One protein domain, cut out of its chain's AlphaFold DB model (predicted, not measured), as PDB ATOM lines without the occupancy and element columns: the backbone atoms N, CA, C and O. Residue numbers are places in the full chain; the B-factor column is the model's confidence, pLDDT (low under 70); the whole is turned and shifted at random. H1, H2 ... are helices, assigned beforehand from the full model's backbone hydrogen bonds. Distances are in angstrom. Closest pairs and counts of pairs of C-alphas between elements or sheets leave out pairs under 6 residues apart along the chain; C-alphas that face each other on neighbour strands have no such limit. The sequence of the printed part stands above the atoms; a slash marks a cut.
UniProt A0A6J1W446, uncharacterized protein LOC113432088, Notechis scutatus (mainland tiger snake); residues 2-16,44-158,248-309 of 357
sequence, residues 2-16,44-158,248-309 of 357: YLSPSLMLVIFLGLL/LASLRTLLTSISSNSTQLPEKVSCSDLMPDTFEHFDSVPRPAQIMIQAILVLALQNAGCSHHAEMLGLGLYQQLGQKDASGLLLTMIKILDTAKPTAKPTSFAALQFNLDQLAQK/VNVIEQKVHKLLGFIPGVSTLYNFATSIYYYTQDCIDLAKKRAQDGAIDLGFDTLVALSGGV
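AT A GLANCE: This is residues 2 to 16, 44 to 158 and 248 to 309 of the 357 residues of the protein "uncharacterized protein LOC113432088" of Notechis scutatus (mainland tiger snake) (UniProt A0A6J1W446). Four helices lie side by side in a slightly curved row, H5, H4, H9 and H10, neighbours running opposite ways; they form the middle layer of a rounded, all-helix body. H6, H1 and H7 lie over one face of this row, the short H8 and H3 over the other, and H2 sits at the H5 end. The printed part has 192 residues, with ten named helices, H1 to H10 in order along the chain, and no named strand. It is compact, with a radius of gyration of the C-alphas of 15.3 A and spans of 41 by 40 by 35 A.

IN THESE COORDINATES: From residue 2 the printed part soon enters H1, residues 6 to 11, where C-alpha 6 stands at (152.792, 200.502, 241.918). After the first cut comes H2, residues 44 to 53, 14.2 A long, then H3, residues 67 to 70. H4, residues 83 to 99, is 24.4 A long and begins at C-alpha 83, at (163.769, 182.522, 232.251). H5, residues 103 to 117, is 20.5 A long, and H6, residues 119 to 135, is 24.1 A long. H7, residues 145 to 155, measures 15.5 A. After the second cut follow H8, residues 250 to 259, 14.2 A long, and H9, residues 265 to 279, 21.5 A long. The longest helix, H10, holds residues 283 to 305, runs 32.7 A and ends at C-alpha 305, at (149.294, 215.211, 229.203).

HOW THE PARTS SIT: H4 is the hub, touching H3, H5, H6 and H9. H4 and H9 run opposite ways at a shallow tilt of 14 degrees, their closest C-alphas, of Ala 96 and Val 265, 4.8 A apart. H4 and H5 form a helical hairpin with a shallow tilt of 26 degrees, closest at the C-alphas of Val 94 and Ala 106, 4.6 A. H9 and H10 form another, at 21 degrees, closest at the C-alphas of Ser 274 and Ala 286, 4.1 A. H8 and H9 are a third hairpin, at 28 degrees, with the C-alphas of Leu 259 and Ser 266 5.3 A apart. H3 touches H4 at residues 93 to 97 alone, closest at the C-alphas of Leu 70 and Leu 97, 6.9 A. H3 and H8 only just touch, with 3 pairs of C-alphas within 8 A, the closest those of Asp 69 and Val 255, 7.0 A. H6 touches H4 with residues 125 to 129 alone, at a steep tilt of 64 degrees; the closest C-alphas are those of Ala 91 and Leu 126, 6.4 A. H1 touches H6, closest at the C-alphas of Ile 11 and Met 129, 5.6 A, and touches H7, closest at those of Leu 9 and Leu 148, 5.4 A. H2 touches H5 at residues 107 to 111 alone, with the C-alphas of Leu 44 and Leu 111 6.9 A apart. H5 and H10 are apart. The helix packing is mostly aligned, but only just: 6 of 9 pairs are at a shallow tilt. Every O i to N i+4 pair is within hydrogen-bond range in H1, H2 and H4 to H10; H3 is too short for such a pair.

THE WHOLE: The two C-alphas farthest apart, of Lys 158 and Gly 307, are 42.4 A from each other. Residues 17 to 43 are not printed, a gap of 22.4 A between C-alphas 16 and 44; nor are residues 159 to 247, a gap of 21.7 A between C-alphas 158 and 248. The links H2 to H3 and H3 to H4 are long, with 13 and 12 residues. Mean pLDDT of the printed part is 78.8; residues 2 to 16, 54 to 60, 135 to 144, 260 to 261 and 306 to 309 are under 70.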
ATOM      1  N   TYR A   2     157.353 208.726 248.902       26.80
ATOM      2  CA  TYR A   2     157.970 207.538 248.321       26.80
ATOM      3  C   TYR A   2     157.483 207.331 246.883       26.80
ATOM      4  O   TYR A   2     156.276 207.309 246.629       26.80
ATOM      5  N   LEU A   3     158.434 207.178 245.958       31.09
ATOM      6  CA  LEU A   3     158.193 206.720 244.590       31.09
ATOM      7  C   LEU A   3     157.378 205.428 244.628       31.09
ATOM      8  O   LEU A   3     157.751 204.470 245.296       31.09
ATOM      9  N   SER A   4     156.245 205.439 243.933       33.03
ATOM     10  CA  SER A   4     155.208 204.419 244.023       33.03
ATOM     11  C   SER A   4     155.707 203.049 243.527       33.03
ATOM     12  O   SER A   4     155.928 202.895 242.321       33.03
ATOM     13  N   PRO A   5     155.804 202.019 244.398       34.84
ATOM     14  CA  PRO A   5     156.041 200.627 243.994       34.84
ATOM     15  C   PRO A   5     154.999 200.097 243.003       34.84
ATOM     16  O   PRO A   5     155.209 199.053 242.396       34.84
ATOM     17  N   SER A   6     153.896 200.831 242.808       32.00
ATOM     18  CA  SER A   6     152.792 200.502 241.918       32.00
ATOM     19  C   SER A   6     153.289 200.357 240.503       32.00
ATOM     20  O   SER A   6     152.902 199.419 239.836       32.00
ATOM     21  N   LEU A   7     154.178 201.233 240.046       38.47
ATOM     22  CA  LEU A   7     154.582 201.216 238.652       38.47
ATOM     23  C   LEU A   7     155.371 199.953 238.286       38.47
ATOM     24  O   LEU A   7     155.113 199.319 237.268       38.47
ATOM     25  N   MET A   8     156.271 199.547 239.178       40.41
ATOM     26  CA  MET A   8     157.048 198.326 239.013       40.41
ATOM     27  C   MET A   8     156.235 197.069 239.295       40.41
ATOM     28  O   MET A   8     156.425 196.069 238.616       40.41
ATOM     29  N   LEU A   9     155.296 197.121 240.248       39.81
ATOM     30  CA  LEU A   9     154.372 196.017 240.475       39.81
ATOM     31  C   LEU A   9     153.565 195.779 239.206       39.81
ATOM     32  O   LEU A   9     153.553 194.669 238.708       39.81
ATOM     33  N   VAL A  10     152.953 196.822 238.645       43.81
ATOM     34  CA  VAL A  10     152.039 196.673 237.518       43.81
ATOM     35  C   VAL A  10     152.777 196.114 236.287       43.81
ATOM     36  O   VAL A  10     152.282 195.156 235.700       43.81
ATOM     37  N   ILE A  11     153.995 196.585 235.967       43.81
ATOM     38  CA  ILE A  11     154.801 196.069 234.834       43.81
ATOM     39  C   ILE A  11     155.023 194.553 234.927       43.81
ATOM     40  O   ILE A  11     154.992 193.883 233.901       43.81
ATOM     41  N   PHE A  12     155.176 193.996 236.133       43.56
ATOM     42  CA  PHE A  12     155.440 192.569 236.362       43.56
ATOM     43  C   PHE A  12     154.275 191.627 236.016       43.56
ATOM     44  O   PHE A  12     154.466 190.415 235.976       43.56
ATOM     45  N   LEU A  13     153.060 192.137 235.813       42.69
ATOM     46  CA  LEU A  13     151.886 191.385 236.244       42.69
ATOM     47  C   LEU A  13     150.868 190.930 235.192       42.69
ATOM     48  O   LEU A  13     149.937 190.205 235.530       42.69
ATOM     49  N   GLY A  14     151.008 191.282 233.924       37.16
ATOM     50  CA  GLY A  14     150.202 190.634 232.877       37.16
ATOM     51  C   GLY A  14     150.643 189.214 232.458       37.16
ATOM     52  O   GLY A  14     150.107 188.712 231.478       37.16
ATOM     53  N   LEU A  15     151.710 188.637 233.042       44.81
ATOM     54  CA  LEU A  15     152.766 188.022 232.206       44.81
ATOM     55  C   LEU A  15     153.255 186.623 232.593       44.81
ATOM     56  O   LEU A  15     154.254 186.161 232.038       44.81
ATOM     57  N   LEU A  16     152.588 185.925 233.512       37.50
ATOM     58  CA  LEU A  16     152.933 184.529 233.794       37.50
ATOM     59  C   LEU A  16     152.016 183.578 233.005       37.50
ATOM     60  O   LEU A  16     150.794 183.688 233.122       37.50
ATOM     61  N   LEU A  44     154.478 187.440 212.156       86.12
ATOM     62  CA  LEU A  44     155.171 188.702 211.906       86.12
ATOM     63  C   LEU A  44     154.196 189.834 211.560       86.12
ATOM     64  O   LEU A  44     154.321 190.933 212.099       86.12
ATOM     65  N   ALA A  45     153.198 189.576 210.710       87.69
ATOM     66  CA  ALA A  45     152.168 190.561 210.383       87.69
ATOM     67  C   ALA A  45     151.377 190.991 211.628       87.69
ATOM     68  O   ALA A  45     151.198 192.184 211.869       87.69
ATOM     69  N   SER A  46     150.974 190.027 212.459       87.06
ATOM     70  CA  SER A  46     150.247 190.291 213.706       87.06
ATOM     71  C   SER A  46     151.079 191.112 214.694       87.06
ATOM     72  O   SER A  46     150.584 192.082 215.272       87.06
ATOM     73  N   LEU A  47     152.360 190.760 214.854       88.56
ATOM     74  CA  LEU A  47     153.292 191.493 215.705       88.56
ATOM     75  C   LEU A  47     153.501 192.918 215.188       88.56
ATOM     76  O   LEU A  47     153.441 193.860 215.971       88.56
ATOM     77  N   ARG A  48     153.673 193.100 213.875       89.88
ATOM     78  CA  ARG A  48     153.766 194.428 213.252       89.88
ATOM     79  C   ARG A  48     152.538 195.277 213.526       89.88
ATOM     80  O   ARG A  48     152.682 196.439 213.898       89.88
ATOM     81  N   THR A  49     151.336 194.724 213.382       89.25
ATOM     82  CA  THR A  49     150.093 195.443 213.702       89.25
ATOM     83  C   THR A  49     150.058 195.861 215.172       89.25
ATOM     84  O   THR A  49     149.704 196.996 215.484       89.25
ATOM     85  N   LEU A  50     150.490 194.982 216.078       87.19
ATOM     86  CA  LEU A  50     150.572 195.301 217.498       87.19
ATOM     87  C   LEU A  50     151.603 196.404 217.764       87.19
ATOM     88  O   LEU A  50     151.249 197.402 218.378       87.19
ATOM     89  N   LEU A  51     152.834 196.289 217.263       86.94
ATOM     90  CA  LEU A  51     153.911 197.264 217.489       86.94
ATOM     91  C   LEU A  51     153.618 198.632 216.864       86.94
ATOM     92  O   LEU A  51     153.927 199.669 217.451       86.94
ATOM     93  N   THR A  52     152.978 198.658 215.696       83.31
ATOM     94  CA  THR A  52     152.565 199.912 215.047       83.31
ATOM     95  C   THR A  52     151.477 200.638 215.837       83.31
ATOM     96  O   THR A  52     151.470 201.867 215.846       83.31
ATOM     97  N   SER A  53     150.635 199.918 216.588       78.31
ATOM     98  CA  SER A  53     149.663 200.531 217.508       78.31
ATOM     99  C   SER A  53     150.307 201.234 218.716       78.31
ATOM    100  O   SER A  53     149.684 202.103 219.316       78.31
ATOM    101  N   ILE A  54     151.568 200.913 219.032       69.75
ATOM    102  CA  ILE A  54     152.355 201.495 220.141       69.75
ATOM    103  C   ILE A  54     152.987 202.832 219.726       69.75
ATOM    104  O   ILE A  54     153.555 203.540 220.548       69.75
ATOM    105  N   SER A  55     152.889 203.215 218.449       58.34
ATOM    106  CA  SER A  55     153.560 204.400 217.916       58.34
ATOM    107  C   SER A  55     152.935 205.709 218.412       58.34
ATOM    108  O   SER A  55     152.142 206.347 217.718       58.34
ATOM    109  N   SER A  56     153.382 206.182 219.570       51.06
ATOM    110  CA  SER A  56     153.302 207.583 219.970       51.06
ATOM    111  C   SER A  56     154.680 208.231 219.785       51.06
ATOM    112  O   SER A  56     155.512 208.266 220.680       51.06
ATOM    113  N   ASN A  57     154.909 208.767 218.581       53.81
ATOM    114  CA  ASN A  57     156.048 209.620 218.208       53.81
ATOM    115  C   ASN A  57     157.439 208.963 218.330       53.81
ATOM    116  O   ASN A  57     158.205 209.241 219.253       53.81
ATOM    117  N   SER A  58     157.783 208.148 217.322       53.94
ATOM    118  CA  SER A  58     159.143 207.640 217.080       53.94
ATOM    119  C   SER A  58     160.177 208.752 217.259       53.94
ATOM    120  O   SER A  58     160.203 209.719 216.494       53.94
ATOM    121  N   THR A  59     161.042 208.602 218.260       64.75
ATOM    122  CA  THR A  59     162.143 209.533 218.506       64.75
ATOM    123  C   THR A  59     163.430 208.896 218.017       64.75
ATOM    124  O   THR A  59     163.731 207.757 218.364       64.75
ATOM    125  N   GLN A  60     164.190 209.619 217.198       67.56
ATOM    126  CA  GLN A  60     165.445 209.110 216.661       67.56
ATOM    127  C   GLN A  60     166.470 208.936 217.789       67.56
ATOM    128  O   GLN A  60     166.641 209.828 218.627       67.56
ATOM    129  N   LEU A  61     167.141 207.781 217.810       76.38
ATOM    130  CA  LEU A  61     168.235 207.529 218.741       76.38
ATOM    131  C   LEU A  61     169.349 208.577 218.579       76.38
ATOM    132  O   LEU A  61     169.551 209.116 217.486       76.38
ATOM    133  N   PRO A  62     170.114 208.852 219.647       76.75
ATOM    134  CA  PRO A  62     171.293 209.697 219.556       76.75
ATOM    135  C   PRO A  62     172.320 209.044 218.629       76.75
ATOM    136  O   PRO A  62     172.503 207.834 218.685       76.75
ATOM    137  N   GLU A  63     173.081 209.837 217.877       73.44
ATOM    138  CA  GLU A  63     174.078 209.352 216.901       73.44
ATOM    139  C   GLU A  63     175.094 208.336 217.476       73.44
ATOM    140  O   GLU A  63     175.655 207.517 216.757       73.44
ATOM    141  N   LYS A  64     175.320 208.357 218.797       83.31
ATOM    142  CA  LYS A  64     176.269 207.486 219.512       83.31
ATOM    143  C   LYS A  64     175.668 206.177 220.053       83.31
ATOM    144  O   LYS A  64     176.409 205.430 220.702       83.31
ATOM    145  N   VAL A  65     174.369 205.940 219.855       84.56
ATOM    146  CA  VAL A  65     173.638 204.735 220.285       84.56
ATOM    147  C   VAL A  65     172.972 204.100 219.071       84.56
ATOM    148  O   VAL A  65     172.239 204.752 218.332       84.56
ATOM    149  N   SER A  66     173.216 202.815 218.883       89.69
ATOM    150  CA  SER A  66     172.629 201.995 217.830       89.69
ATOM    151  C   SER A  66     171.476 201.147 218.369       89.69
ATOM    152  O   SER A  66     171.386 200.893 219.568       89.69
ATOM    153  N   CYS A  67     170.604 200.653 217.490       91.25
ATOM    154  CA  CYS A  67     169.537 199.731 217.893       91.25
ATOM    155  C   CYS A  67     170.074 198.435 218.522       91.25
ATOM    156  O   CYS A  67     169.446 197.897 219.430       91.25
ATOM    157  N   SER A  68     171.243 197.959 218.081       91.44
ATOM    158  CA  SER A  68     171.917 196.804 218.678       91.44
ATOM    159  C   SER A  68     172.333 197.051 220.126       91.44
ATOM    160  O   SER A  68     172.335 196.113 220.908       91.44
ATOM    161  N   ASP A  69     172.599 198.302 220.521       90.12
ATOM    162  CA  ASP A  69     172.961 198.631 221.907       90.12
ATOM    163  C   ASP A  69     171.787 198.456 222.898       90.12
ATOM    164  O   ASP A  69     171.996 198.475 224.109       90.12
ATOM    165  N   LEU A  70     170.549 198.309 222.402       91.38
ATOM    166  CA  LEU A  70     169.353 198.037 223.210       91.38
ATOM    167  C   LEU A  70     168.974 196.546 223.222       91.38
ATOM    168  O   LEU A  70     167.966 196.180 223.827       91.38
ATOM    169  N   MET A  71     169.730 195.685 222.540       93.69
ATOM    170  CA  MET A  71     169.420 194.259 222.464       93.69
ATOM    171  C   MET A  71     169.878 193.512 223.731       93.69
ATOM    172  O   MET A  71     170.854 193.918 224.368       93.69
ATOM    173  N   PRO A  72     169.193 192.419 224.136       91.88
ATOM    174  CA  PRO A  72     169.506 191.714 225.383       91.88
ATOM    175  C   PRO A  72     170.909 191.090 225.437       91.88
ATOM    176  O   PRO A  72     171.444 190.897 226.523       91.88
ATOM    177  N   ASP A  73     171.503 190.773 224.289       89.06
ATOM    178  CA  ASP A  73     172.854 190.211 224.149       89.06
ATOM    179  C   ASP A  73     173.968 191.188 224.561       89.06
ATOM    180  O   ASP A  73     175.091 190.772 224.839       89.06
ATOM    181  N   THR A  74     173.653 192.480 224.682       89.56
ATOM    182  CA  THR A  74     174.556 193.489 225.262       89.56
ATOM    183  C   THR A  74     174.672 193.388 226.786       89.56
ATOM    184  O   THR A  74     175.591 193.954 227.393       89.56
ATOM    185  N   PHE A  75     173.753 192.664 227.431       89.75
ATOM    186  CA  PHE A  75     173.829 192.379 228.853       89.75
ATOM    187  C   PHE A  75     174.742 191.176 229.089       89.75
ATOM    188  O   PHE A  75     174.496 190.066 228.617       89.75
ATOM    189  N   GLU A  76     175.812 191.397 229.850       87.38
ATOM    190  CA  GLU A  76     176.756 190.341 230.204       87.38
ATOM    191  C   GLU A  76     176.040 189.149 230.853       87.38
ATOM    192  O   GLU A  76     175.254 189.295 231.785       87.38
ATOM    193  N   HIS A  77     176.330 187.942 230.368       85.50
ATOM    194  CA  HIS A  77     175.744 186.705 230.887       85.50
ATOM    195  C   HIS A  77     174.202 186.697 230.892       85.50
ATOM    196  O   HIS A  77     173.601 186.054 231.758       85.50
ATOM    197  N   PHE A  78     173.537 187.362 229.937       89.88
ATOM    198  CA  PHE A  78     172.070 187.369 229.860       89.88
ATOM    199  C   PHE A  78     171.458 185.958 229.820       89.88
ATOM    200  O   PHE A  78     170.431 185.704 230.450       89.88
ATOM    201  N   ASP A  79     172.138 185.001 229.188       88.25
ATOM    202  CA  ASP A  79     171.712 183.596 229.137       88.25
ATOM    203  C   ASP A  79     171.631 182.922 230.517       88.25
ATOM    204  O   ASP A  79     170.907 181.942 230.688       88.25
ATOM    205  N   SER A  80     172.335 183.459 231.521       86.00
ATOM    206  CA  SER A  80     172.297 182.979 232.910       86.00
ATOM    207  C   SER A  80     171.143 183.560 233.737       86.00
ATOM    208  O   SER A  80     170.865 183.073 234.836       86.00
ATOM    209  N   VAL A  81     170.461 184.588 233.220       88.81
ATOM    210  CA  VAL A  81     169.300 185.206 233.868       88.81
ATOM    211  C   VAL A  81     168.143 184.197 233.908       88.81
ATOM    212  O   VAL A  81     167.866 183.539 232.906       88.81
ATOM    213  N   PRO A  82     167.412 184.065 235.031       87.94
ATOM    214  CA  PRO A  82     166.245 183.195 235.108       87.94
ATOM    215  C   PRO A  82     165.222 183.473 234.002       87.94
ATOM    216  O   PRO A  82     164.915 184.625 233.690       87.94
ATOM    217  N   ARG A  83     164.640 182.412 233.432       86.25
ATOM    218  CA  ARG A  83     163.769 182.522 232.251       86.25
ATOM    219  C   ARG A  83     162.597 183.507 232.400       86.25
ATOM    220  O   ARG A  83     162.375 184.270 231.460       86.25
ATOM    221  N   PRO A  84     161.873 183.566 233.537       84.19
ATOM    222  CA  PRO A  84     160.825 184.567 233.730       84.19
ATOM    223  C   PRO A  84     161.358 186.000 233.631       84.19
ATOM    224  O   PRO A  84     160.752 186.837 232.968       84.19
ATOM    225  N   ALA A  85     162.520 186.278 234.226       87.12
ATOM    226  CA  ALA A  85     163.166 187.581 234.126       87.12
ATOM    227  C   ALA A  85     163.646 187.882 232.695       87.12
ATOM    228  O   ALA A  85     163.470 189.008 232.237       87.12
ATOM    229  N   GLN A  86     164.169 186.893 231.957       91.25
ATOM    230  CA  GLN A  86     164.531 187.077 230.545       91.25
ATOM    231  C   GLN A  86     163.325 187.502 229.703       91.25
ATOM    232  O   GLN A  86     163.410 188.506 229.006       91.25
ATOM    233  N   ILE A  87     162.202 186.782 229.799       89.62
ATOM    234  CA  ILE A  87     160.964 187.091 229.062       89.62
ATOM    235  C   ILE A  87     160.511 188.527 229.346       89.62
ATOM    236  O   ILE A  87     160.192 189.282 228.429       89.62
ATOM    237  N   MET A  88     160.533 188.916 230.620       89.38
ATOM    238  CA  MET A  88     160.166 190.258 231.068       89.38
ATOM    239  C   MET A  88     161.079 191.335 230.486       89.38
ATOM    240  O   MET A  88     160.598 192.322 229.934       89.38
ATOM    241  N   ILE A  89     162.393 191.133 230.576       93.00
ATOM    242  CA  ILE A  89     163.390 192.054 230.026       93.00
ATOM    243  C   ILE A  89     163.220 192.173 228.509       93.00
ATOM    244  O   ILE A  89     163.162 193.284 227.990       93.00
ATOM    245  N   GLN A  90     163.076 191.049 227.804       94.69
ATOM    246  CA  GLN A  90     162.878 191.019 226.356       94.69
ATOM    247  C   GLN A  90     161.612 191.776 225.946       94.69
ATOM    248  O   GLN A  90     161.666 192.590 225.033       94.69
ATOM    249  N   ALA A  91     160.492 191.580 226.644       93.25
ATOM    250  CA  ALA A  91     159.252 192.290 226.341       93.25
ATOM    251  C   ALA A  91     159.357 193.802 226.567       93.25
ATOM    252  O   ALA A  91     158.920 194.578 225.719       93.25
ATOM    253  N   ILE A  92     159.999 194.232 227.656       93.44
ATOM    254  CA  ILE A  92     160.267 195.655 227.902       93.44
ATOM    255  C   ILE A  92     161.160 196.231 226.794       93.44
ATOM    256  O   ILE A  92     160.898 197.326 226.298       93.44
ATOM    257  N   LEU A  93     162.190 195.492 226.371       94.69
ATOM    258  CA  LEU A  93     163.093 195.924 225.306       94.69
ATOM    259  C   LEU A  93     162.425 195.947 223.927       94.69
ATOM    260  O   LEU A  93     162.735 196.839 223.149       94.69
ATOM    261  N   VAL A  94     161.462 195.064 223.632       94.81
ATOM    262  CA  VAL A  94     160.631 195.159 222.414       94.81
ATOM    263  C   VAL A  94     159.930 196.515 222.355       94.81
ATOM    264  O   VAL A  94     159.987 197.197 221.332       94.81
ATOM    265  N   LEU A  95     159.315 196.932 223.464       91.12
ATOM    266  CA  LEU A  95     158.662 198.239 223.562       91.12
ATOM    267  C   LEU A  95     159.682 199.383 223.450       91.12
ATOM    268  O   LEU A  95     159.426 200.374 222.767       91.12
ATOM    269  N   ALA A  96     160.853 199.246 224.083       91.19
ATOM    270  CA  ALA A  96     161.900 200.267 224.049       91.19
ATOM    271  C   ALA A  96     162.441 200.467 222.629       91.19
ATOM    272  O   ALA A  96     162.564 201.599 222.167       91.19
ATOM    273  N   LEU A  97     162.710 199.366 221.923       92.12
ATOM    274  CA  LEU A  97     163.160 199.349 220.534       92.12
ATOM    275  C   LEU A  97     162.109 199.962 219.611       92.12
ATOM    276  O   LEU A  97     162.453 200.785 218.764       92.12
ATOM    277  N   GLN A  98     160.834 199.617 219.793       90.62
ATOM    278  CA  GLN A  98     159.759 200.193 218.990       90.62
ATOM    279  C   GLN A  98     159.653 201.713 219.201       90.62
ATOM    280  O   GLN A  98     159.583 202.459 218.225       90.62
ATOM    281  N   ASN A  99     159.742 202.189 220.447       85.38
ATOM    282  CA  ASN A  99     159.719 203.622 220.766       85.38
ATOM    283  C   ASN A  99     160.971 204.374 220.271       85.38
ATOM    284  O   ASN A  99     160.908 205.572 219.993       85.38
ATOM    285  N   ALA A 100     162.094 203.668 220.123       86.25
ATOM    286  CA  ALA A 100     163.346 204.189 219.576       86.25
ATOM    287  C   ALA A 100     163.390 204.216 218.031       86.25
ATOM    288  O   ALA A 100     164.407 204.599 217.453       86.25
ATOM    289  N   GLY A 101     162.324 203.775 217.349       86.81
ATOM    290  CA  GLY A 101     162.286 203.652 215.885       86.81
ATOM    291  C   GLY A 101     163.050 202.438 215.336       86.81
ATOM    292  O   GLY A 101     163.286 202.335 214.134       86.81
ATOM    293  N   CYS A 102     163.430 201.491 216.195       90.88
ATOM    294  CA  CYS A 102     164.191 200.290 215.856       90.88
ATOM    295  C   CYS A 102     163.280 199.105 215.483       90.88
ATOM    296  O   CYS A 102     163.448 198.003 216.011       90.88
ATOM    297  N   SER A 103     162.323 199.301 214.569       90.00
ATOM    298  CA  SER A 103     161.256 198.320 214.296       90.00
ATOM    299  C   SER A 103     161.763 196.933 213.892       90.00
ATOM    300  O   SER A 103     161.244 195.942 214.386       90.00
ATOM    301  N   HIS A 104     162.829 196.834 213.093       91.62
ATOM    302  CA  HIS A 104     163.408 195.532 212.731       91.62
ATOM    303  C   HIS A 104     163.905 194.739 213.956       91.62
ATOM    304  O   HIS A 104     163.682 193.535 214.061       91.62
ATOM    305  N   HIS A 105     164.555 195.414 214.907       94.38
ATOM    306  CA  HIS A 105     165.042 194.781 216.135       94.38
ATOM    307  C   HIS A 105     163.882 194.445 217.083       94.38
ATOM    308  O   HIS A 105     163.880 193.377 217.694       94.38
ATOM    309  N   ALA A 106     162.868 195.315 217.163       93.50
ATOM    310  CA  ALA A 106     161.652 195.055 217.933       93.50
ATOM    311  C   ALA A 106     160.883 193.834 217.395       93.50
ATOM    312  O   ALA A 106     160.455 192.986 218.175       93.50
ATOM    313  N   GLU A 107     160.750 193.711 216.069       93.69
ATOM    314  CA  GLU A 107     160.136 192.561 215.398       93.69
ATOM    315  C   GLU A 107     160.917 191.274 215.664       93.69
ATOM    316  O   GLU A 107     160.327 190.276 216.074       93.69
ATOM    317  N   MET A 108     162.243 191.301 215.492       93.50
ATOM    318  CA  MET A 108     163.107 190.149 215.761       93.50
ATOM    319  C   MET A 108     162.949 189.659 217.205       93.50
ATOM    320  O   MET A 108     162.722 188.472 217.445       93.50
ATOM    321  N   LEU A 109     163.028 190.575 218.171       94.81
ATOM    322  CA  LEU A 109     162.924 190.232 219.585       94.81
ATOM    323  C   LEU A 109     161.503 189.777 219.963       94.81
ATOM    324  O   LEU A 109     161.337 188.825 220.727       94.81
ATOM    325  N   GLY A 110     160.472 190.399 219.385       93.94
ATOM    326  CA  GLY A 110     159.075 190.025 219.597       93.94
ATOM    327  C   GLY A 110     158.712 188.663 218.997       93.94
ATOM    328  O   GLY A 110     157.978 187.901 219.626       93.94
ATOM    329  N   LEU A 111     159.277 188.296 217.841       94.12
ATOM    330  CA  LEU A 111     159.152 186.942 217.290       94.12
ATOM    331  C   LEU A 111     159.805 185.904 218.207       94.12
ATOM    332  O   LEU A 111     159.237 184.832 218.424       94.12
ATOM    333  N   GLY A 112     160.946 186.245 218.814       92.06
ATOM    334  CA  GLY A 112     161.555 185.433 219.864       92.06
ATOM    335  C   GLY A 112     160.586 185.180 221.024       92.06
ATOM    336  O   GLY A 112     160.427 184.040 221.451       92.06
ATOM    337  N   LEU A 113     159.864 186.201 221.493       90.31
ATOM    338  CA  LEU A 113     158.835 186.035 222.530       90.31
ATOM    339  C   LEU A 113     157.663 185.158 222.070       90.31
ATOM    340  O   LEU A 113     157.177 184.337 222.846       90.31
ATOM    341  N   TYR A 114     157.225 185.287 220.815       91.44
ATOM    342  CA  TYR A 114     156.156 184.453 220.255       91.44
ATOM    343  C   TYR A 114     156.551 182.977 220.218       91.44
ATOM    344  O   TYR A 114     155.723 182.123 220.527       91.44
ATOM    345  N   GLN A 115     157.808 182.667 219.901       90.12
ATOM    346  CA  GLN A 115     158.325 181.297 219.944       90.12
ATOM    347  C   GLN A 115     158.372 180.741 221.374       90.12
ATOM    348  O   GLN A 115     158.169 179.548 221.580       90.12
ATOM    349  N   GLN A 116     158.631 181.595 222.367       85.69
ATOM    350  CA  GLN A 116     158.766 181.180 223.765       85.69
ATOM    351  C   GLN A 116     157.431 180.998 224.490       85.69
ATOM    352  O   GLN A 116     157.295 180.079 225.295       85.69
ATOM    353  N   LEU A 117     156.475 181.895 224.250       83.12
ATOM    354  CA  LEU A 117     155.208 181.966 224.986       83.12
ATOM    355  C   LEU A 117     153.997 181.552 224.147       83.12
ATOM    356  O   LEU A 117     152.927 181.297 224.686       83.12
ATOM    357  N   GLY A 118     154.143 181.521 222.826       87.06
ATOM    358  CA  GLY A 118     153.019 181.542 221.903       87.06
ATOM    359  C   GLY A 118     152.525 182.967 221.636       87.06
ATOM    360  O   GLY A 118     152.607 183.870 222.470       87.06
ATOM    361  N   GLN A 119     151.971 183.169 220.441       87.88
ATOM    362  CA  GLN A 119     151.531 184.478 219.950       87.88
ATOM    363  C   GLN A 119     150.494 185.153 220.862       87.88
ATOM    364  O   GLN A 119     150.578 186.359 221.101       87.88
ATOM    365  N   LYS A 120     149.515 184.393 221.371       83.88
ATOM    366  CA  LYS A 120     148.438 184.927 222.220       83.88
ATOM    367  C   LYS A 120     148.991 185.499 223.524       83.88
ATOM    368  O   LYS A 120     148.694 186.646 223.853       83.88
ATOM    369  N   ASP A 121     149.809 184.717 224.219       81.31
ATOM    370  CA  ASP A 121     150.333 185.087 225.532       81.31
ATOM    371  C   ASP A 121     151.366 186.208 225.403       81.31
ATOM    372  O   ASP A 121     151.300 187.179 226.148       81.31
ATOM    373  N   ALA A 122     152.237 186.163 224.388       85.69
ATOM    374  CA  ALA A 122     153.183 187.244 224.113       85.69
ATOM    375  C   ALA A 122     152.499 188.564 223.700       85.69
ATOM    376  O   ALA A 122     152.931 189.645 224.102       85.69
ATOM    377  N   SER A 123     151.407 188.507 222.930       86.56
ATOM    378  CA  SER A 123     150.642 189.712 222.570       86.56
ATOM    379  C   SER A 123     149.901 190.288 223.770       86.56
ATOM    380  O   SER A 123     149.952 191.493 224.006       86.56
ATOM    381  N   GLY A 124     149.246 189.426 224.558       82.19
ATOM    382  CA  GLY A 124     148.627 189.821 225.822       82.19
ATOM    383  C   GLY A 124     149.650 190.431 226.778       82.19
ATOM    384  O   GLY A 124     149.346 191.408 227.464       82.19
ATOM    385  N   LEU A 125     150.884 189.922 226.734       83.19
ATOM    386  CA  LEU A 125     152.006 190.422 227.503       83.19
ATOM    387  C   LEU A 125     152.347 191.872 227.164       83.19
ATOM    388  O   LEU A 125     152.265 192.759 228.020       83.19
ATOM    389  N   LEU A 126     152.652 192.127 225.896       88.19
ATOM    390  CA  LEU A 126     153.005 193.460 225.418       88.19
ATOM    391  C   LEU A 126     151.852 194.456 225.622       88.19
ATOM    392  O   LEU A 126     152.074 195.548 226.138       88.19
ATOM    393  N   LEU A 127     150.609 194.062 225.309       85.44
ATOM    394  CA  LEU A 127     149.414 194.898 225.511       85.44
ATOM    395  C   LEU A 127     149.203 195.284 226.968       85.44
ATOM    396  O   LEU A 127     148.860 196.431 227.266       85.44
ATOM    397  N   THR A 128     149.417 194.335 227.877       79.38
ATOM    398  CA  THR A 128     149.312 194.623 229.301       79.38
ATOM    399  C   THR A 128     150.373 195.640 229.693       79.38
ATOM    400  O   THR A 128     150.009 196.678 230.234       79.38
ATOM    401  N   MET A 129     151.649 195.430 229.346       81.25
ATOM    402  CA  MET A 129     152.721 196.389 229.657       81.25
ATOM    403  C   MET A 129     152.429 197.811 229.150       81.25
ATOM    404  O   MET A 129     152.624 198.770 229.892       81.25
ATOM    405  N   ILE A 130     151.909 197.960 227.930       81.44
ATOM    406  CA  ILE A 130     151.548 199.273 227.365       81.44
ATOM    407  C   ILE A 130     150.463 199.943 228.204       81.44
ATOM    408  O   ILE A 130     150.647 201.056 228.691       81.44
ATOM    409  N   LYS A 131     149.357 199.230 228.458       78.38
ATOM    410  CA  LYS A 131     148.236 199.750 229.255       78.38
ATOM    411  C   LYS A 131     148.702 200.228 230.626       78.38
ATOM    412  O   LYS A 131     148.172 201.189 231.176       78.38
ATOM    413  N   ILE A 132     149.673 199.536 231.201       72.12
ATOM    414  CA  ILE A 132     150.229 199.856 232.508       72.12
ATOM    415  C   ILE A 132     151.001 201.165 232.467       72.12
ATOM    416  O   ILE A 132     150.779 202.018 233.322       72.12
ATOM    417  N   LEU A 133     151.875 201.324 231.476       73.25
ATOM    418  CA  LEU A 133     152.654 202.543 231.288       73.25
ATOM    419  C   LEU A 133     151.736 203.743 231.016       73.25
ATOM    420  O   LEU A 133     151.952 204.804 231.593       73.25
ATOM    421  N   ASP A 134     150.653 203.550 230.259       70.56
ATOM    422  CA  ASP A 134     149.665 204.599 229.971       70.56
ATOM    423  C   ASP A 134     148.811 204.979 231.190       70.56
ATOM    424  O   ASP A 134     148.433 206.136 231.388       70.56
ATOM    425  N   THR A 135     148.455 203.992 232.017       64.62
ATOM    426  CA  THR A 135     147.582 204.193 233.188       64.62
ATOM    427  C   THR A 135     148.344 204.530 234.462       64.62
ATOM    428  O   THR A 135     147.716 204.823 235.485       64.62
ATOM    429  N   ALA A 136     149.677 204.529 234.405       60.16
ATOM    430  CA  ALA A 136     150.565 204.882 235.495       60.16
ATOM    431  C   ALA A 136     150.421 206.357 235.894       60.16
ATOM    432  O   ALA A 136     151.235 207.223 235.579       60.16
ATOM    433  N   LYS A 137     149.369 206.651 236.654       53.69
ATOM    434  CA  LYS A 137     149.240 207.920 237.358       53.69
ATOM    435  C   LYS A 137     150.127 207.870 238.601       53.69
ATOM    436  O   LYS A 137     150.047 206.889 239.346       53.69
ATOM    437  N   PRO A 138     150.923 208.915 238.890       48.38
ATOM    438  CA  PRO A 138     151.578 209.044 240.183       48.38
ATOM    439  C   PRO A 138     150.498 209.133 241.269       48.38
ATOM    440  O   PRO A 138     149.894 210.175 241.510       48.38
ATOM    441  N   THR A 139     150.184 208.003 241.902       44.34
ATOM    442  CA  THR A 139     149.243 207.965 243.019       44.34
ATOM    443  C   THR A 139     149.961 208.452 244.271       44.34
ATOM    444  O   THR A 139     150.961 207.862 244.666       44.34
ATOM    445  N   ALA A 140     149.416 209.462 244.955       37.81
ATOM    446  CA  ALA A 140     149.960 210.026 246.202       37.81
ATOM    447  C   ALA A 140     150.017 209.043 247.395       37.81
ATOM    448  O   ALA A 140     150.381 209.416 248.507       37.81
ATOM    449  N   LYS A 141     149.605 207.792 247.192       46.72
ATOM    450  CA  LYS A 141     149.438 206.778 248.225       46.72
ATOM    451  C   LYS A 141     150.397 205.616 247.939       46.72
ATOM    452  O   LYS A 141     150.223 204.970 246.905       46.72
ATOM    453  N   PRO A 142     151.377 205.339 248.819       48.59
ATOM    454  CA  PRO A 142     152.375 204.306 248.574       48.59
ATOM    455  C   PRO A 142     151.721 202.919 248.544       48.59
ATOM    456  O   PRO A 142     150.870 202.589 249.379       48.59
ATOM    457  N   THR A 143     152.092 202.127 247.544       54.12
ATOM    458  CA  THR A 143     151.936 200.667 247.535       54.12
ATOM    459  C   THR A 143     153.043 200.028 248.362       54.12
ATOM    460  O   THR A 143     154.047 200.657 248.687       54.12
ATOM    461  N   SER A 144     152.842 198.774 248.758       67.69
ATOM    462  CA  SER A 144     153.790 198.071 249.615       67.69
ATOM    463  C   SER A 144     155.080 197.736 248.862       67.69
ATOM    464  O   SER A 144     155.060 196.945 247.920       67.69
ATOM    465  N   PHE A 145     156.216 198.275 249.311       72.88
ATOM    466  CA  PHE A 145     157.539 197.870 248.820       72.88
ATOM    467  C   PHE A 145     157.768 196.357 248.977       72.88
ATOM    468  O   PHE A 145     158.381 195.735 248.114       72.88
ATOM    469  N   ALA A 146     157.189 195.739 250.014       79.25
ATOM    470  CA  ALA A 146     157.263 194.294 250.218       79.25
ATOM    471  C   ALA A 146     156.561 193.492 249.104       79.25
ATOM    472  O   ALA A 146     157.037 192.420 248.742       79.25
ATOM    473  N   ALA A 147     155.472 194.015 248.525       83.31
ATOM    474  CA  ALA A 147     154.809 193.391 247.377       83.31
ATOM    475  C   ALA A 147     155.717 193.392 246.142       83.31
ATOM    476  O   ALA A 147     155.843 192.388 245.447       83.31
ATOM    477  N   LEU A 148     156.377 194.526 245.898       78.44
ATOM    478  CA  LEU A 148     157.299 194.679 244.780       78.44
ATOM    479  C   LEU A 148     158.524 193.788 244.934       78.44
ATOM    480  O   LEU A 148     158.889 193.075 244.002       78.44
ATOM    481  N   GLN A 149     159.128 193.803 246.116       80.25
ATOM    482  CA  GLN A 149     160.268 192.952 246.408       80.25
ATOM    483  C   GLN A 149     159.913 191.473 246.231       80.25
ATOM    484  O   GLN A 149     160.666 190.753 245.589       80.25
ATOM    485  N   PHE A 150     158.735 191.046 246.693       86.62
ATOM    486  CA  PHE A 150     158.263 189.683 246.470       86.62
ATOM    487  C   PHE A 150     158.160 189.331 244.980       86.62
ATOM    488  O   PHE A 150     158.649 188.281 244.573       86.62
ATOM    489  N   ASN A 151     157.566 190.195 244.151       86.12
ATOM    490  CA  ASN A 151     157.455 189.945 242.709       86.12
ATOM    491  C   ASN A 151     158.836 189.846 242.036       86.12
ATOM    492  O   ASN A 151     159.054 188.977 241.191       86.12
ATOM    493  N   LEU A 152     159.780 190.700 242.443       83.25
ATOM    494  CA  LEU A 152     161.173 190.664 241.991       83.25
ATOM    495  C   LEU A 152     161.877 189.364 242.398       83.25
ATOM    496  O   LEU A 152     162.525 188.739 241.559       83.25
ATOM    497  N   ASP A 153     161.695 188.916 243.642       86.50
ATOM    498  CA  ASP A 153     162.212 187.633 244.128       86.50
ATOM    499  C   ASP A 153     161.664 186.455 243.306       86.50
ATOM    500  O   ASP A 153     162.405 185.525 242.986       86.50
ATOM    501  N   GLN A 154     160.377 186.499 242.934       85.81
ATOM    502  CA  GLN A 154     159.750 185.473 242.095       85.81
ATOM    503  C   GLN A 154     160.314 185.459 240.669       85.81
ATOM    504  O   GLN A 154     160.631 184.382 240.162       85.81
ATOM    505  N   LEU A 155     160.517 186.621 240.035       84.50
ATOM    506  CA  LEU A 155     161.154 186.672 238.710       84.50
ATOM    507  C   LEU A 155     162.604 186.201 238.733       84.50
ATOM    508  O   LEU A 155     163.034 185.482 237.831       84.50
ATOM    509  N   ALA A 156     163.351 186.603 239.759       83.06
ATOM    510  CA  ALA A 156     164.739 186.204 239.945       83.06
ATOM    511  C   ALA A 156     164.884 184.757 240.445       83.06
ATOM    512  O   ALA A 156     166.007 184.293 240.622       83.06
ATOM    513  N   GLN A 157     163.770 184.048 240.671       83.19
ATOM    514  CA  GLN A 157     163.742 182.679 241.188       83.19
ATOM    515  C   GLN A 157     164.611 182.513 242.443       83.19
ATOM    516  O   GLN A 157     165.365 181.547 242.582       83.19
ATOM    517  N   LYS A 158     164.529 183.487 243.357       83.38
ATOM    518  CA  LYS A 158     165.269 183.449 244.618       83.38
ATOM    519  C   LYS A 158     164.659 182.417 245.555       83.38
ATOM    520  O   LYS A 158     163.438 182.323 245.701       83.38
ATOM    521  N   VAL A 248     179.234 196.386 237.170       80.94
ATOM    522  CA  VAL A 248     179.543 197.396 236.153       80.94
ATOM    523  C   VAL A 248     179.470 196.772 234.765       80.94
ATOM    524  O   VAL A 248     180.380 196.066 234.358       80.94
ATOM    525  N   ASN A 249     178.425 197.103 234.003       84.12
ATOM    526  CA  ASN A 249     178.399 196.874 232.559       84.12
ATOM    527  C   ASN A 249     178.664 198.209 231.840       84.12
ATOM    528  O   ASN A 249     177.875 199.154 231.923       84.12
ATOM    529  N   VAL A 250     179.804 198.304 231.150       85.12
ATOM    530  CA  VAL A 250     180.262 199.547 230.501       85.12
ATOM    531  C   VAL A 250     179.334 199.965 229.358       85.12
ATOM    532  O   VAL A 250     179.065 201.160 229.189       85.12
ATOM    533  N   ILE A 251     178.826 198.995 228.593       84.44
ATOM    534  CA  ILE A 251     177.892 199.238 227.489       84.44
ATOM    535  C   ILE A 251     176.582 199.773 228.064       84.44
ATOM    536  O   ILE A 251     176.146 200.857 227.676       84.44
ATOM    537  N   GLU A 252     176.027 199.098 229.073       90.19
ATOM    538  CA  GLU A 252     174.794 199.518 229.739       90.19
ATOM    539  C   GLU A 252     174.906 200.939 230.289       90.19
ATOM    540  O   GLU A 252     174.016 201.754 230.055       90.19
ATOM    541  N   GLN A 253     176.009 201.273 230.967       87.19
ATOM    542  CA  GLN A 253     176.207 202.604 231.539       87.19
ATOM    543  C   GLN A 253     176.328 203.694 230.475       87.19
ATOM    544  O   GLN A 253     175.834 204.811 230.674       87.19
ATOM    545  N   LYS A 254     176.998 203.398 229.355       87.88
ATOM    546  CA  LYS A 254     177.083 204.312 228.212       87.88
ATOM    547  C   LYS A 254     175.687 204.556 227.639       87.88
ATOM    548  O   LYS A 254     175.301 205.711 227.471       87.88
ATOM    549  N   VAL A 255     174.931 203.489 227.392       86.94
ATOM    550  CA  VAL A 255     173.575 203.549 226.836       86.94
ATOM    551  C   VAL A 255     172.630 204.280 227.787       86.94
ATOM    552  O   VAL A 255     171.987 205.233 227.369       86.94
ATOM    553  N   HIS A 256     172.625 203.956 229.081       86.12
ATOM    554  CA  HIS A 256     171.812 204.634 230.096       86.12
ATOM    555  C   HIS A 256     172.057 206.153 230.127       86.12
ATOM    556  O   HIS A 256     171.112 206.943 230.155       86.12
ATOM    557  N   LYS A 257     173.326 206.588 230.068       86.00
ATOM    558  CA  LYS A 257     173.675 208.021 230.024       86.00
ATOM    559  C   LYS A 257     173.151 208.712 228.763       86.00
ATOM    560  O   LYS A 257     172.779 209.881 228.828       86.00
ATOM    561  N   LEU A 258     173.143 208.006 227.633       83.38
ATOM    562  CA  LEU A 258     172.751 208.545 226.330       83.38
ATOM    563  C   LEU A 258     171.249 208.413 226.043       83.38
ATOM    564  O   LEU A 258     170.720 209.214 225.292       83.38
ATOM    565  N   LEU A 259     170.544 207.457 226.644       80.81
ATOM    566  CA  LEU A 259     169.091 207.312 226.509       80.81
ATOM    567  C   LEU A 259     168.319 208.214 227.469       80.81
ATOM    568  O   LEU A 259     167.137 208.459 227.241       80.81
ATOM    569  N   GLY A 260     168.985 208.749 228.498       68.75
ATOM    570  CA  GLY A 260     168.385 209.498 229.604       68.75
ATOM    571  C   GLY A 260     167.508 210.696 229.226       68.75
ATOM    572  O   GLY A 260     166.851 211.247 230.101       68.75
ATOM    573  N   PHE A 261     167.453 211.107 227.958       68.50
ATOM    574  CA  PHE A 261     166.634 212.214 227.461       68.50
ATOM    575  C   PHE A 261     165.481 211.812 226.532       68.50
ATOM    576  O   PHE A 261     164.690 212.688 226.198       68.50
ATOM    577  N   ILE A 262     165.345 210.539 226.144       75.44
ATOM    578  CA  ILE A 262     164.285 210.090 225.225       75.44
ATOM    579  C   ILE A 262     163.086 209.565 226.028       75.44
ATOM    580  O   ILE A 262     163.226 208.541 226.712       75.44
ATOM    581  N   PRO A 263     161.920 210.240 225.968       73.88
ATOM    582  CA  PRO A 263     160.691 209.760 226.591       73.88
ATOM    583  C   PRO A 263     160.297 208.367 226.101       73.88
ATOM    584  O   PRO A 263     160.506 208.020 224.939       73.88
ATOM    585  N   GLY A 264     159.753 207.542 226.989       80.06
ATOM    586  CA  GLY A 264     159.359 206.160 226.722       80.06
ATOM    587  C   GLY A 264     160.543 205.195 226.667       80.06
ATOM    588  O   GLY A 264     160.543 204.186 227.368       80.06
ATOM    589  N   VAL A 265     161.586 205.508 225.891       86.50
ATOM    590  CA  VAL A 265     162.767 204.638 225.732       86.50
ATOM    591  C   VAL A 265     163.582 204.565 227.024       86.50
ATOM    592  O   VAL A 265     163.897 203.471 227.483       86.50
ATOM    593  N   SER A 266     163.879 205.713 227.649       86.50
ATOM    594  CA  SER A 266     164.631 205.775 228.914       86.50
ATOM    595  C   SER A 266     163.912 205.031 230.041       86.50
ATOM    596  O   SER A 266     164.526 204.245 230.760       86.50
ATOM    597  N   THR A 267     162.594 205.224 230.141       86.88
ATOM    598  CA  THR A 267     161.716 204.554 231.107       86.88
ATOM    599  C   THR A 267     161.805 203.035 230.980       86.88
ATOM    600  O   THR A 267     162.134 202.341 231.944       86.88
ATOM    601  N   LEU A 268     161.561 202.518 229.774       90.44
ATOM    602  CA  LEU A 268     161.583 201.085 229.497       90.44
ATOM    603  C   LEU A 268     162.981 200.500 229.715       90.44
ATOM    604  O   LEU A 268     163.130 199.492 230.400       90.44
ATOM    605  N   TYR A 269     164.027 201.161 229.218       91.69
ATOM    606  CA  TYR A 269     165.402 200.698 229.393       91.69
ATOM    607  C   TYR A 269     165.816 200.635 230.873       91.69
ATOM    608  O   TYR A 269     166.417 199.655 231.319       91.69
ATOM    609  N   ASN A 270     165.437 201.634 231.673       90.88
ATOM    610  CA  ASN A 270     165.674 201.649 233.117       90.88
ATOM    611  C   ASN A 270     164.932 200.519 233.847       90.88
ATOM    612  O   ASN A 270     165.479 199.903 234.761       90.88
ATOM    613  N   PHE A 271     163.717 200.179 233.419       90.44
ATOM    614  CA  PHE A 271     162.994 199.038 233.974       90.44
ATOM    615  C   PHE A 271     163.610 197.698 233.574       90.44
ATOM    616  O   PHE A 271     163.846 196.869 234.453       90.44
ATOM    617  N   ALA A 272     163.980 197.506 232.308       92.38
ATOM    618  CA  ALA A 272     164.677 196.304 231.853       92.38
ATOM    619  C   ALA A 272     165.994 196.081 232.619       92.38
ATOM    620  O   ALA A 272     166.214 195.017 233.203       92.38
ATOM    621  N   THR A 273     166.840 197.112 232.690       92.81
ATOM    622  CA  THR A 273     168.130 197.044 233.395       92.81
ATOM    623  C   THR A 273     167.963 196.855 234.901       92.81
ATOM    624  O   THR A 273     168.772 196.164 235.516       92.81
ATOM    625  N   SER A 274     166.890 197.380 235.508       91.38
ATOM    626  CA  SER A 274     166.594 197.118 236.921       91.38
ATOM    627  C   SER A 274     166.335 195.636 237.201       91.38
ATOM    628  O   SER A 274     166.883 195.100 238.163       91.38
ATOM    629  N   ILE A 275     165.566 194.954 236.342       90.69
ATOM    630  CA  ILE A 275     165.291 193.518 236.478       90.69
ATOM    631  C   ILE A 275     166.588 192.736 236.271       90.69
ATOM    632  O   ILE A 275     166.920 191.886 237.093       90.69
ATOM    633  N   TYR A 276     167.351 193.070 235.226       91.94
ATOM    634  CA  TYR A 276     168.646 192.448 234.949       91.94
ATOM    635  C   TYR A 276     169.579 192.518 236.165       91.94
ATOM    636  O   TYR A 276     169.973 191.480 236.698       91.94
ATOM    637  N   TYR A 277     169.862 193.717 236.684       89.62
ATOM    638  CA  TYR A 277     170.756 193.877 237.833       89.62
ATOM    639  C   TYR A 277     170.209 193.228 239.106       89.62
ATOM    640  O   TYR A 277     170.988 192.747 239.928       89.62
ATOM    641  N   TYR A 278     168.886 193.148 239.262       87.62
ATOM    642  CA  TYR A 278     168.283 192.442 240.388       87.62
ATOM    643  C   TYR A 278     168.588 190.938 240.350       87.62
ATOM    644  O   TYR A 278     168.858 190.338 241.392       87.62
ATOM    645  N   THR A 279     168.587 190.333 239.156       86.94
ATOM    646  CA  THR A 279     168.944 188.915 238.976       86.94
ATOM    647  C   THR A 279     170.430 188.625 239.180       86.94
ATOM    648  O   THR A 279     170.776 187.502 239.528       86.94
ATOM    649  N   GLN A 280     171.288 189.637 239.032       85.50
ATOM    650  CA  GLN A 280     172.735 189.558 239.276       85.50
ATOM    651  C   GLN A 280     173.118 189.910 240.728       85.50
ATOM    652  O   GLN A 280     174.285 190.157 241.024       85.50
ATOM    653  N   ASP A 281     172.137 190.002 241.635       83.69
ATOM    654  CA  ASP A 281     172.314 190.433 243.031       83.69
ATOM    655  C   ASP A 281     172.928 191.844 243.199       83.69
ATOM    656  O   ASP A 281     173.349 192.237 244.287       83.69
ATOM    657  N   CYS A 282     172.873 192.674 242.155       86.31
ATOM    658  CA  CYS A 282     173.270 194.083 242.163       86.31
ATOM    659  C   CYS A 282     172.105 194.978 242.619       86.31
ATOM    660  O   CYS A 282     171.633 195.852 241.887       86.31
ATOM    661  N   ILE A 283     171.609 194.735 243.836       82.12
ATOM    662  CA  ILE A 283     170.340 195.292 244.337       82.12
ATOM    663  C   ILE A 283     170.331 196.823 244.387       82.12
ATOM    664  O   ILE A 283     169.320 197.433 244.040       82.12
ATOM    665  N   ASP A 284     171.432 197.458 244.784       83.75
ATOM    666  CA  ASP A 284     171.486 198.922 244.882       83.75
ATOM    667  C   ASP A 284     171.419 199.583 243.503       83.75
ATOM    668  O   ASP A 284     170.681 200.553 243.303       83.75
ATOM    669  N   LEU A 285     172.106 199.004 242.516       87.44
ATOM    670  CA  LEU A 285     172.036 199.473 241.137       87.44
ATOM    671  C   LEU A 285     170.659 199.196 240.523       87.44
ATOM    672  O   LEU A 285     170.093 200.076 239.876       87.44
ATOM    673  N   ALA A 286     170.078 198.024 240.792       87.38
ATOM    674  CA  ALA A 286     168.719 197.688 240.380       87.38
ATOM    675  C   ALA A 286     167.696 198.695 240.922       87.38
ATOM    676  O   ALA A 286     166.876 199.213 240.166       87.38
ATOM    677  N   LYS A 287     167.782 199.042 242.214       82.81
ATOM    678  CA  LYS A 287     166.942 200.073 242.842       82.81
ATOM    679  C   LYS A 287     167.144 201.439 242.198       82.81
ATOM    680  O   LYS A 287     166.160 202.125 241.932       82.81
ATOM    681  N   LYS A 288     168.391 201.829 241.913       85.19
ATOM    682  CA  LYS A 288     168.672 203.113 241.260       85.19
ATOM    683  C   LYS A 288     168.074 203.171 239.855       85.19
ATOM    684  O   LYS A 288     167.412 204.151 239.530       85.19
ATOM    685  N   ARG A 289     168.221 202.110 239.056       87.56
ATOM    686  CA  ARG A 289     167.586 202.001 237.731       87.56
ATOM    687  C   ARG A 289     166.065 202.013 237.826       87.56
ATOM    688  O   ARG A 289     165.415 202.730 237.078       87.56
ATOM    689  N   ALA A 290     165.499 201.316 238.806       85.00
ATOM    690  CA  ALA A 290     164.064 201.329 239.048       85.00
ATOM    691  C   ALA A 290     163.531 202.731 239.377       85.00
ATOM    692  O   ALA A 290     162.515 203.164 238.833       85.00
ATOM    693  N   GLN A 291     164.238 203.450 240.247       81.56
ATOM    694  CA  GLN A 291     163.937 204.833 240.594       81.56
ATOM    695  C   GLN A 291     164.044 205.750 239.375       81.56
ATOM    696  O   GLN A 291     163.137 206.545 239.143       81.56
ATOM    697  N   ASP A 292     165.116 205.632 238.594       84.44
ATOM    698  CA  ASP A 292     165.312 206.437 237.390       84.44
ATOM    699  C   ASP A 292     164.185 206.188 236.370       84.44
ATOM    700  O   ASP A 292     163.624 207.145 235.844       84.44
ATOM    701  N   GLY A 293     163.764 204.933 236.174       85.00
ATOM    702  CA  GLY A 293     162.625 204.597 235.313       85.00
ATOM    703  C   GLY A 293     161.293 205.157 235.821       85.00
ATOM    704  O   GLY A 293     160.468 205.611 235.034       85.00
ATOM    705  N   ALA A 294     161.077 205.191 237.138       80.81
ATOM    706  CA  ALA A 294     159.868 205.777 237.716       80.81
ATOM    707  C   ALA A 294     159.837 207.311 237.609       80.81
ATOM    708  O   ALA A 294     158.776 207.891 237.366       80.81
ATOM    709  N   ILE A 295     160.991 207.966 237.767       78.94
ATOM    710  CA  ILE A 295     161.141 209.405 237.515       78.94
ATOM    711  C   ILE A 295     160.869 209.695 236.037       78.94
ATOM    712  O   ILE A 295     160.090 210.596 235.729       78.94
ATOM    713  N   ASP A 296     161.469 208.911 235.139       82.38
ATOM    714  CA  ASP A 296     161.277 209.055 233.699       82.38
ATOM    715  C   ASP A 296     159.808 208.880 233.314       82.38
ATOM    716  O   ASP A 296     159.273 209.739 232.621       82.38
ATOM    717  N   LEU A 297     159.108 207.870 233.844       83.06
ATOM    718  CA  LEU A 297     157.690 207.709 233.533       83.06
ATOM    719  C   LEU A 297     156.843 208.876 234.043       83.06
ATOM    720  O   LEU A 297     155.929 209.323 233.357       83.06
ATOM    721  N   GLY A 298     157.135 209.392 235.242       77.44
ATOM    722  CA  GLY A 298     156.447 210.574 235.760       77.44
ATOM    723  C   GLY A 298     156.590 211.777 234.822       77.44
ATOM    724  O   GLY A 298     155.617 212.498 234.585       77.44
ATOM    725  N   PHE A 299     157.782 211.957 234.251       79.75
ATOM    726  CA  PHE A 299     158.048 212.986 233.253       79.75
ATOM    727  C   PHE A 299     157.341 212.703 231.919       79.75
ATOM    728  O   PHE A 299     156.691 213.595 231.376       79.75
ATOM    729  N   ASP A 300     157.407 211.471 231.418       78.06
ATOM    730  CA  ASP A 300     156.788 211.059 230.154       78.06
ATOM    731  C   ASP A 300     155.267 211.255 230.190       78.06
ATOM    732  O   ASP A 300     154.687 211.827 229.266       78.06
ATOM    733  N   THR A 301     154.625 210.893 231.304       77.00
ATOM    734  CA  THR A 301     153.197 211.138 231.543       77.00
ATOM    735  C   THR A 301     152.878 212.635 231.555       77.00
ATOM    736  O   THR A 301     151.884 213.060 230.965       77.00
ATOM    737  N   LEU A 302     153.716 213.469 232.182       76.44
ATOM    738  CA  LEU A 302     153.541 214.927 232.175       76.44
ATOM    739  C   LEU A 302     153.658 215.511 230.755       76.44
ATOM    740  O   LEU A 302     152.869 216.376 230.357       76.44
ATOM    741  N   VAL A 303     154.621 215.029 229.970       76.50
ATOM    742  CA  VAL A 303     154.822 215.432 228.572       76.50
ATOM    743  C   VAL A 303     153.640 215.000 227.697       76.50
ATOM    744  O   VAL A 303     153.148 215.800 226.896       76.50
ATOM    745  N   ALA A 304     153.133 213.780 227.887       73.81
ATOM    746  CA  ALA A 304     151.959 213.276 227.181       73.81
ATOM    747  C   ALA A 304     150.709 214.121 227.487       73.81
ATOM    748  O   ALA A 304     150.026 214.574 226.568       73.81
ATOM    749  N   LEU A 305     150.452 214.416 228.767       72.88
ATOM    750  CA  LEU A 305     149.294 215.211 229.203       72.88
ATOM    751  C   LEU A 305     149.356 216.677 228.757       72.88
ATOM    752  O   LEU A 305     148.322 217.288 228.503       72.88
ATOM    753  N   SER A 306     150.555 217.250 228.639       68.75
ATOM    754  CA  SER A 306     150.746 218.629 228.164       68.75
ATOM    755  C   SER A 306     150.691 218.769 226.632       68.75
ATOM    756  O   SER A 306     150.853 219.872 226.096       68.75
ATOM    757  N   GLY A 307     150.446 217.667 225.907       62.44
ATOM    758  CA  GLY A 307     150.415 217.632 224.441       62.44
ATOM    759  C   GLY A 307     151.789 217.885 223.804       62.44
ATOM    760  O   GLY A 307     151.874 218.372 222.673       62.44
ATOM    761  N   GLY A 308     152.867 217.623 224.547       56.12
ATOM    762  CA  GLY A 308     154.220 218.130 224.304       56.12
ATOM    763  C   GLY A 308     155.014 217.487 223.164       56.12
ATOM    764  O   GLY A 308     156.167 217.852 222.975       56.12
ATOM    765  N   VAL A 309     154.438 216.569 222.385       53.84
ATOM    766  CA  VAL A 309     155.213 215.747 221.425       53.84
ATOM    767  C   VAL A 309     154.740 215.893 219.972       53.84
ATOM    768  O   VAL A 309     155.276 215.261 219.073       53.84
TER     769      VAL A 309